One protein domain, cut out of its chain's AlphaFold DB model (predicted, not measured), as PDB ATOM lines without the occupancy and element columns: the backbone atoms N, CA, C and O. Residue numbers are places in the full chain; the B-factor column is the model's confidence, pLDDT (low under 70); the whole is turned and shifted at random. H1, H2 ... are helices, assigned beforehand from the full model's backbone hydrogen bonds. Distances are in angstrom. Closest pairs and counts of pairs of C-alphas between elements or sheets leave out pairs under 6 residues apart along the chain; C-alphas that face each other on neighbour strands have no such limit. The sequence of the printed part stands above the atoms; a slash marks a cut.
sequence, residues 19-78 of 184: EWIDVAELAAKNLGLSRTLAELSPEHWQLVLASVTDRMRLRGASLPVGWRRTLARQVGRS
ATOM      1  N   GLU A  19      -6.779  -9.980 -44.316       88.56
ATOM      2  CA  GLU A  19      -6.223  -8.930 -43.454       88.56
ATOM      3  C   GLU A  19      -6.580  -9.116 -41.966       88.56
ATOM      4  O   GLU A  19      -5.828  -8.692 -41.091       88.56
ATOM      5  N   TRP A  20      -7.709  -9.762 -41.653       90.75
ATOM      6  CA  TRP A  20      -8.105 -10.070 -40.277       90.75
ATOM      7  C   TRP A  20      -7.198 -11.118 -39.645       90.75
ATOM      8  O   TRP A  20      -6.853 -10.999 -38.467       90.75
ATOM      9  N   ILE A  21      -6.777 -12.103 -40.437       90.12
ATOM     10  CA  ILE A  21      -5.812 -13.123 -40.031       90.12
ATOM     11  C   ILE A  21      -4.445 -12.464 -39.835       90.12
ATOM     12  O   ILE A  21      -3.849 -12.626 -38.773       90.12
ATOM     13  N   ASP A  22      -4.008 -11.627 -40.778       90.56
ATOM     14  CA  ASP A  22      -2.726 -10.914 -40.688       90.56
ATOM     15  C   ASP A  22      -2.650 -10.021 -39.440       90.56
ATOM     16  O   ASP A  22      -1.641  -9.985 -38.729       90.56
ATOM     17  N   VAL A  23      -3.735  -9.303 -39.134       92.44
ATOM     18  CA  VAL A  23      -3.822  -8.454 -37.939       92.44
ATOM     19  C   VAL A  23      -3.799  -9.298 -36.663       92.44
ATOM     20  O   VAL A  23      -3.162  -8.881 -35.692       92.44
ATOM     21  N   ALA A  24      -4.436 -10.472 -36.658       91.12
ATOM     22  CA  ALA A  24      -4.419 -11.397 -35.528       91.12
ATOM     23  C   ALA A  24      -3.030 -12.005 -35.299       91.12
ATOM     24  O   ALA A  24      -2.554 -12.035 -34.163       91.12
ATOM     25  N   GLU A  25      -2.338 -12.413 -36.361       91.00
ATOM     26  CA  GLU A  25      -0.963 -12.907 -36.271       91.00
ATOM     27  C   GLU A  25      -0.012 -11.824 -35.772       91.00
ATOM     28  O   GLU A  25       0.819 -12.067 -34.896       91.00
ATOM     29  N   LEU A  26      -0.142 -10.605 -36.296       91.25
ATOM     30  CA  LEU A  26       0.664  -9.476 -35.854       91.25
ATOM     31  C   LEU A  26       0.353  -9.097 -34.400       91.25
ATOM     32  O   LEU A  26       1.238  -8.652 -33.673       91.25
ATOM     33  N   ALA A  27      -0.897  -9.231 -33.959       92.00
ATOM     34  CA  ALA A  27      -1.266  -9.029 -32.563       92.00
ATOM     35  C   ALA A  27      -0.610 -10.081 -31.662       92.00
ATOM     36  O   ALA A  27       0.018  -9.711 -30.674       92.00
ATOM     37  N   ALA A  28      -0.668 -11.362 -32.035       91.25
ATOM     38  CA  ALA A  28      -0.012 -12.434 -31.291       91.25
ATOM     39  C   ALA A  28       1.509 -12.234 -31.204       91.25
ATOM     40  O   ALA A  28       2.070 -12.285 -30.109       91.25
ATOM     41  N   LYS A  29       2.160 -11.891 -32.323       89.94
ATOM     42  CA  LYS A  29       3.597 -11.566 -32.363       89.94
ATOM     43  C   LYS A  29       3.945 -10.405 -31.427       89.94
ATOM     44  O   LYS A  29       4.889 -10.512 -30.652       89.94
ATOM     45  N   ASN A  30       3.160  -9.325 -31.442       90.12
ATOM     46  CA  ASN A  30       3.412  -8.157 -30.588       90.12
ATOM     47  C   ASN A  30       3.168  -8.430 -29.098       90.12
ATOM     48  O   ASN A  30       3.759  -7.761 -28.256       90.12
ATOM     49  N   LEU A  31       2.322  -9.406 -28.771       88.31
ATOM     50  CA  LEU A  31       2.100  -9.878 -27.403       88.31
ATOM     51  C   LEU A  31       3.177 -10.878 -26.939       88.31
ATOM     52  O   LEU A  31       3.083 -11.398 -25.830       88.31
ATOM     53  N   GLY A  32       4.189 -11.169 -27.768       89.19
ATOM     54  CA  GLY A  32       5.230 -12.153 -27.460       89.19
ATOM     55  C   GLY A  32       4.734 -13.601 -27.501       89.19
ATOM     56  O   GLY A  32       5.358 -14.488 -26.922       89.19
ATOM     57  N   LEU A  33       3.601 -13.856 -28.164       86.94
ATOM     58  CA  LEU A  33       3.011 -15.185 -28.276       86.94
ATOM     59  C   LEU A  33       3.631 -15.907 -29.478       86.94
ATOM     60  O   LEU A  33       3.211 -15.723 -30.615       86.94
ATOM     61  N   SER A  34       4.639 -16.740 -29.221       69.12
ATOM     62  CA  SER A  34       5.367 -17.490 -30.263       69.12
ATOM     63  C   SER A  34       4.629 -18.727 -30.790       69.12
ATOM     64  O   SER A  34       5.171 -19.455 -31.619       69.12
ATOM     65  N   ARG A  35       3.426 -19.011 -30.280       74.62
ATOM     66  CA  ARG A  35       2.609 -20.156 -30.701       74.62
ATOM     67  C   ARG A  35       1.717 -19.781 -31.879       74.62
ATOM     68  O   ARG A  35       1.384 -18.613 -32.073       74.62
ATOM     69  N   THR A  36       1.302 -20.786 -32.640       82.94
ATOM     70  CA  THR A  36       0.293 -20.603 -33.685       82.94
ATOM     71  C   THR A  36      -1.023 -20.120 -33.057       82.94
ATOM     72  O   THR A  36      -1.341 -20.453 -31.913       82.94
ATOM     73  N   LEU A  37      -1.811 -19.320 -33.789       83.50
ATOM     74  CA  LEU A  37      -3.087 -18.779 -33.284       83.50
ATOM     75  C   LEU A  37      -4.066 -19.885 -32.834       83.50
ATOM     76  O   LEU A  37      -4.849 -19.688 -31.896       83.50
ATOM     77  N   ALA A  38      -3.982 -21.061 -33.463       81.44
ATOM     78  CA  ALA A  38      -4.738 -22.259 -33.106       81.44
ATOM     79  C   ALA A  38      -4.417 -22.780 -31.692       81.44
ATOM     80  O   ALA A  38      -5.304 -23.288 -31.012       81.44
ATOM     81  N   GLU A  39      -3.180 -22.609 -31.223       77.19
ATOM     82  CA  GLU A  39      -2.657 -23.189 -29.976       77.19
ATOM     83  C   GLU A  39      -2.653 -22.219 -28.785       77.19
ATOM     84  O   GLU A  39      -2.205 -22.569 -27.688       77.19
ATOM     85  N   LEU A  40      -3.112 -20.978 -28.974       81.56
ATOM     86  CA  LEU A  40      -3.175 -20.011 -27.875       81.56
ATOM     87  C   LEU A  40      -4.153 -20.489 -26.795       81.56
ATOM     88  O   LEU A  40      -5.201 -21.050 -27.113       81.56
ATOM     89  N   SER A  41      -3.871 -20.217 -25.521       79.25
ATOM     90  CA  SER A  41      -4.857 -20.459 -24.460       79.25
ATOM     91  C   SER A  41      -6.082 -19.537 -24.628       79.25
ATOM     92  O   SER A  41      -6.004 -18.552 -25.377       79.25
ATOM     93  N   PRO A  42      -7.228 -19.834 -23.989       75.31
ATOM     94  CA  PRO A  42      -8.413 -18.978 -24.046       75.31
ATOM     95  C   PRO A  42      -8.123 -17.521 -23.659       75.31
ATOM     96  O   PRO A  42      -8.591 -16.605 -24.331       75.31
ATOM     97  N   GLU A  43      -7.287 -17.297 -22.644       77.44
ATOM     98  CA  GLU A  43      -6.923 -15.970 -22.135       77.44
ATOM     99  C   GLU A  43      -6.084 -15.200 -23.158       77.44
ATOM    100  O   GLU A  43      -6.397 -14.061 -23.509       77.44
ATOM    101  N   HIS A  44      -5.046 -15.842 -23.701       84.50
ATOM    102  CA  HIS A  44      -4.190 -15.240 -24.724       84.50
ATOM    103  C   HIS A  44      -4.964 -14.925 -26.005       84.50
ATOM    104  O   HIS A  44      -4.709 -13.914 -26.660       84.50
ATOM    105  N   TRP A  45      -5.946 -15.755 -26.348       85.75
ATOM    106  CA  TRP A  45      -6.828 -15.499 -27.475       85.75
ATOM    107  C   TRP A  45      -7.712 -14.267 -27.266       85.75
ATOM    108  O   TRP A  45      -7.851 -13.469 -28.190       85.75
ATOM    109  N   GLN A  46      -8.248 -14.048 -26.060       84.06
ATOM    110  CA  GLN A  46      -9.003 -12.823 -25.758       84.06
ATOM    111  C   GLN A  46      -8.142 -11.564 -25.918       84.06
ATOM    112  O   GLN A  46      -8.610 -10.573 -26.478       84.06
ATOM    113  N   LEU A  47      -6.869 -11.612 -25.507       87.12
ATOM    114  CA  LEU A  47      -5.932 -10.498 -25.701       87.12
ATOM    115  C   LEU A  47      -5.666 -10.219 -27.188       87.12
ATOM    116  O   LEU A  47      -5.665  -9.062 -27.614       87.12
ATOM    117  N   VAL A  48      -5.498 -11.270 -27.996       90.88
ATOM    118  CA  VAL A  48      -5.364 -11.139 -29.454       90.88
ATOM    119  C   VAL A  48      -6.627 -10.524 -30.058       90.88
ATOM    120  O   VAL A  48      -6.524  -9.565 -30.820       90.88
ATOM    121  N   LEU A  49      -7.818 -11.000 -29.684       88.94
ATOM    122  CA  LEU A  49      -9.090 -10.456 -30.170       88.94
ATOM    123  C   LEU A  49      -9.292  -8.987 -29.779       88.94
ATOM    124  O   LEU A  49      -9.769  -8.203 -30.602       88.94
ATOM    125  N   ALA A  50      -8.921  -8.591 -28.560       88.12
ATOM    126  CA  ALA A  50      -8.957  -7.193 -28.137       88.12
ATOM    127  C   ALA A  50      -8.042  -6.332 -29.025       88.12
ATOM    128  O   ALA A  50      -8.490  -5.347 -29.605       88.12
ATOM    129  N   SER A  51      -6.805  -6.780 -29.260       90.31
ATOM    130  CA  SER A  51      -5.866  -6.060 -30.127       90.31
ATOM    131  C   SER A  51      -6.333  -5.980 -31.587       90.31
ATOM    132  O   SER A  51      -6.190  -4.935 -32.222       90.31
ATOM    133  N   VAL A  52      -6.929  -7.050 -32.125       91.81
ATOM    134  CA  VAL A  52      -7.544  -7.048 -33.465       91.81
ATOM    135  C   VAL A  52      -8.690  -6.041 -33.522       91.81
ATOM    136  O   VAL A  52      -8.766  -5.266 -34.472       91.81
ATOM    137  N   THR A  53      -9.540  -6.006 -32.492       89.50
ATOM    138  CA  THR A  53     -10.659  -5.055 -32.384       89.50
ATOM    139  C   THR A  53     -10.162  -3.616 -32.479       89.50
ATOM    140  O   THR A  53     -10.647  -2.852 -33.314       89.50
ATOM    141  N   ASP A  54      -9.170  -3.260 -31.662       90.00
ATOM    142  CA  ASP A  54      -8.623  -1.905 -31.623       90.00
ATOM    143  C   ASP A  54      -7.973  -1.528 -32.955       90.00
ATOM    144  O   ASP A  54      -8.222  -0.451 -33.495       90.00
ATOM    145  N   ARG A  55      -7.194  -2.437 -33.549       88.69
ATOM    146  CA  ARG A  55      -6.516  -2.188 -34.829       88.69
ATOM    147  C   ARG A  55      -7.485  -2.053 -35.996       88.69
ATOM    148  O   ARG A  55      -7.268  -1.197 -36.850       88.69
ATOM    149  N   MET A  56      -8.544  -2.857 -36.037       87.75
ATOM    150  CA  MET A  56      -9.567  -2.743 -37.076       87.75
ATOM    151  C   MET A  56     -10.360  -1.446 -36.941       87.75
ATOM    152  O   MET A  56     -10.580  -0.764 -37.940       87.75
ATOM    153  N   ARG A  57     -10.679  -1.026 -35.710       87.62
ATOM    154  CA  ARG A  57     -11.296   0.283 -35.457       87.62
ATOM    155  C   ARG A  57     -10.395   1.442 -35.871       87.62
ATOM    156  O   ARG A  57     -10.870   2.365 -36.524       87.62
ATOM    157  N   LEU A  58      -9.098   1.378 -35.562       88.31
ATOM    158  CA  LEU A  58      -8.122   2.393 -35.988       88.31
ATOM    159  C   LEU A  58      -7.984   2.482 -37.515       88.31
ATOM    160  O   LEU A  58      -7.675   3.549 -38.036       88.31
ATOM    161  N   ARG A  59      -8.235   1.385 -38.238       86.00
ATOM    162  CA  ARG A  59      -8.276   1.351 -39.710       86.00
ATOM    163  C   ARG A  59      -9.629   1.767 -40.300       86.00
ATOM    164  O   ARG A  59      -9.776   1.759 -41.517       86.00
ATOM    165  N   GLY A  60     -10.609   2.116 -39.464       86.50
ATOM    166  CA  GLY A  60     -11.960   2.474 -39.900       86.50
ATOM    167  C   GLY A  60     -12.812   1.285 -40.357       86.50
ATOM    168  O   GLY A  60     -13.858   1.493 -40.965       86.50
ATOM    169  N   ALA A  61     -12.395   0.046 -40.080       84.44
ATOM    170  CA  ALA A  61     -13.167  -1.140 -40.430       84.44
ATOM    171  C   ALA A  61     -14.328  -1.350 -39.443       84.44
ATOM    172  O   ALA A  61     -14.147  -1.345 -38.221       84.44
ATOM    173  N   SER A  62     -15.530  -1.579 -39.974       80.38
ATOM    174  CA  SER A  62     -16.680  -2.027 -39.187       80.38
ATOM    175  C   SER A  62     -16.488  -3.481 -38.769       80.38
ATOM    176  O   SER A  62     -16.069  -4.294 -39.587       80.38
ATOM    177  N   LEU A  63     -16.825  -3.819 -37.524       82.50
ATOM    178  CA  LEU A  63     -16.710  -5.179 -36.996       82.50
ATOM    179  C   LEU A  63     -17.957  -5.998 -37.381       82.50
ATOM    180  O   LEU A  63     -19.013  -5.758 -36.793       82.50
ATOM    181  N   PRO A  64     -17.878  -6.956 -38.326       82.12
ATOM    182  CA  PRO A  64     -19.050  -7.725 -38.743       82.12
ATOM    183  C   PRO A  64     -19.555  -8.615 -37.607       82.12
ATOM    184  O   PRO A  64     -18.759  -9.179 -36.856       82.12
ATOM    185  N   VAL A  65     -20.867  -8.815 -37.485       75.50
ATOM    186  CA  VAL A  65     -21.406  -9.755 -36.488       75.50
ATOM    187  C   VAL A  65     -20.785 -11.145 -36.695       75.50
ATOM    188  O   VAL A  65     -20.650 -11.624 -37.817       75.50
ATOM    189  N   GLY A  66     -20.340 -11.784 -35.607       79.31
ATOM    190  CA  GLY A  66     -19.710 -13.110 -35.659       79.31
ATOM    191  C   GLY A  66     -18.244 -13.138 -36.124       79.31
ATOM    192  O   GLY A  66     -17.673 -14.227 -36.236       79.31
ATOM    193  N   TRP A  67     -17.592 -11.985 -36.338       84.31
ATOM    194  CA  TRP A  67     -16.202 -11.922 -36.820       84.31
ATOM    195  C   TRP A  67     -15.214 -12.723 -35.961       84.31
ATOM    196  O   TRP A  67     -14.355 -13.419 -36.493       84.31
ATOM    197  N   ARG A  68     -15.355 -12.707 -34.630       84.88
ATOM    198  CA  ARG A  68     -14.456 -13.437 -33.715       84.88
ATOM    199  C   ARG A  68     -14.451 -14.938 -33.999       84.88
ATOM    200  O   ARG A  68     -13.393 -15.563 -33.996       84.88
ATOM    201  N   ARG A  69     -15.627 -15.503 -34.290       75.00
ATOM    202  CA  ARG A  69     -15.798 -16.922 -34.622       75.00
ATOM    203  C   ARG A  69     -15.299 -17.227 -36.021       75.00
ATOM    204  O   ARG A  69     -14.634 -18.237 -36.217       75.00
ATOM    205  N   THR A  70     -15.597 -16.371 -36.994       84.31
ATOM    206  CA  THR A  70     -15.084 -16.548 -38.357       84.31
ATOM    207  C   THR A  70     -13.561 -16.511 -38.379       84.31
ATOM    208  O   THR A  70     -12.955 -17.382 -38.993       84.31
ATOM    209  N   LEU A  71     -12.949 -15.595 -37.626       86.94
ATOM    210  CA  LEU A  71     -11.503 -15.528 -37.461       86.94
ATOM    211  C   LEU A  71     -10.965 -16.787 -36.773       86.94
ATOM    212  O   LEU A  71     -10.030 -17.389 -37.282       86.94
ATOM    213  N   ALA A  72     -11.588 -17.234 -35.674       84.88
ATOM    214  CA  ALA A  72     -11.211 -18.474 -34.994       84.88
ATOM    215  C   ALA A  72     -11.257 -19.686 -35.946       84.88
ATOM    216  O   ALA A  72     -10.284 -20.427 -36.046       84.88
ATOM    217  N   ARG A  73     -12.337 -19.837 -36.726       81.62
ATOM    218  CA  ARG A  73     -12.472 -20.898 -37.738       81.62
ATOM    219  C   ARG A  73     -11.396 -20.806 -38.819       81.62
ATOM    220  O   ARG A  73     -10.802 -21.823 -39.162       81.62
ATOM    221  N   GLN A  74     -11.128 -19.606 -39.332       85.88
ATOM    222  CA  GLN A  74     -10.119 -19.386 -40.371       85.88
ATOM    223  C   GLN A  74      -8.697 -19.702 -39.902       85.88
ATOM    224  O   GLN A  74      -7.911 -20.226 -40.684       85.88
ATOM    225  N   VAL A  75      -8.377 -19.442 -38.632       87.25
ATOM    226  CA  VAL A  75      -7.062 -19.770 -38.053       87.25
ATOM    227  C   VAL A  75      -6.997 -21.193 -37.488       87.25
ATOM    228  O   VAL A  75      -6.076 -21.521 -36.745       87.25
ATOM    229  N   GLY A  76      -7.985 -22.042 -37.802       79.06
ATOM    230  CA  GLY A  76      -8.044 -23.435 -37.350       79.06
ATOM    231  C   GLY A  76      -8.337 -23.604 -35.856       79.06
ATOM    232  O   GLY A  76      -8.258 -24.709 -35.325       79.06
ATOM    233  N   ARG A  77      -8.709 -22.524 -35.163       75.94
ATOM    234  CA  ARG A  77      -9.112 -22.534 -33.760       75.94
ATOM    235  C   ARG A  77     -10.584 -22.925 -33.665       75.94
ATOM    236  O   ARG A  77     -11.478 -22.089 -33.567       75.94
ATOM    237  N   SER A  78     -10.829 -24.227 -33.619       62.12
ATOM    238  CA  SER A  78     -11.949 -24.712 -32.812       62.12
ATOM    239  C   SER A  78     -11.548 -24.427 -31.368       62.12
ATOM    240  O   SER A  78     -10.412 -24.732 -31.011       62.12
TER     241      SER A  78
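This is residues 19 to 78 of the 184 residues of an uncharacterized protein of Methylobacterium oxalidis (UniProt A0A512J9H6). Two helices, H1 and H2, cross at a steep tilt, and a short third helix, H3, lies loosely on one side of the crossing, near the first turn of H1 and near the middle of H2. H2 is the longest helix and runs roughly along the longest axis, with residues 31 to 41 looping round to its first end and residues 59 to 66 folding the backbone back from its last end to H3. The printed part has 60 residues with three named helices, H1, H2 and H3 in that order, and no named strand; the class is all helix. The whole is compact, with a radius of gyration of the C-alphas of 10.6 A, and its C-alphas span 28 by 22 by 18 A.

H1, residues 19 to 30, begins at C-alpha 19, at (-6.223, -8.930, -43.454), and is 16.1 A long from first to last C-alpha. Residues 31 to 41 follow; within them residues 37 to 39 are a short helical run without a name. H2, residues 42 to 58, begins at C-alpha 42, at (-8.413, -18.978, -24.046), and is 24.5 A long. After residues 59 to 66 comes H3, residues 67 to 74, 10.3 A long, ending at C-alpha 74, at (-10.119, -19.386, -40.371). Residues 75 to 78 complete the printed part.

H1 and H2 touch, with the C-alphas of Ala 27 and Val 48 the closest, 5.6 A apart. Of H2, residues 48 to 55 alone touch H1. The two helices run opposite ways at a steep tilt of 60 degrees. H1 and H3 only just touch, with 3 pairs of C-alphas within 8 A; the closest are those of Ile 21 and Leu 71, 6.7 A apart. Of H1, residues 20 to 21 alone touch H3, and the lines of H1 and H3 are about perpendicular, at 87 degrees. H2 and H3 are close but not clearly touching: their closest C-alphas, those of Leu 49 and Arg 68, are 7.1 A apart. They run opposite ways at a steep tilt of 62 degrees. In H1, H2 and H3 every backbone O of residue i and N of residue i+4 are within hydrogen-bond range.

The two C-alphas farthest apart are those of Glu 39 and Gly 60, 29.0 A, and the first and last printed C-alphas, of Glu 19 and Ser 78, are 19.9 A apart. The printed part has no cut. The link from H1 to H2 is long, with 11 residues, and the link from H2 to H3 is short, with 8 residues. The mean pLDDT of the printed part is 84.8, and residues 34 and 78 are under 70.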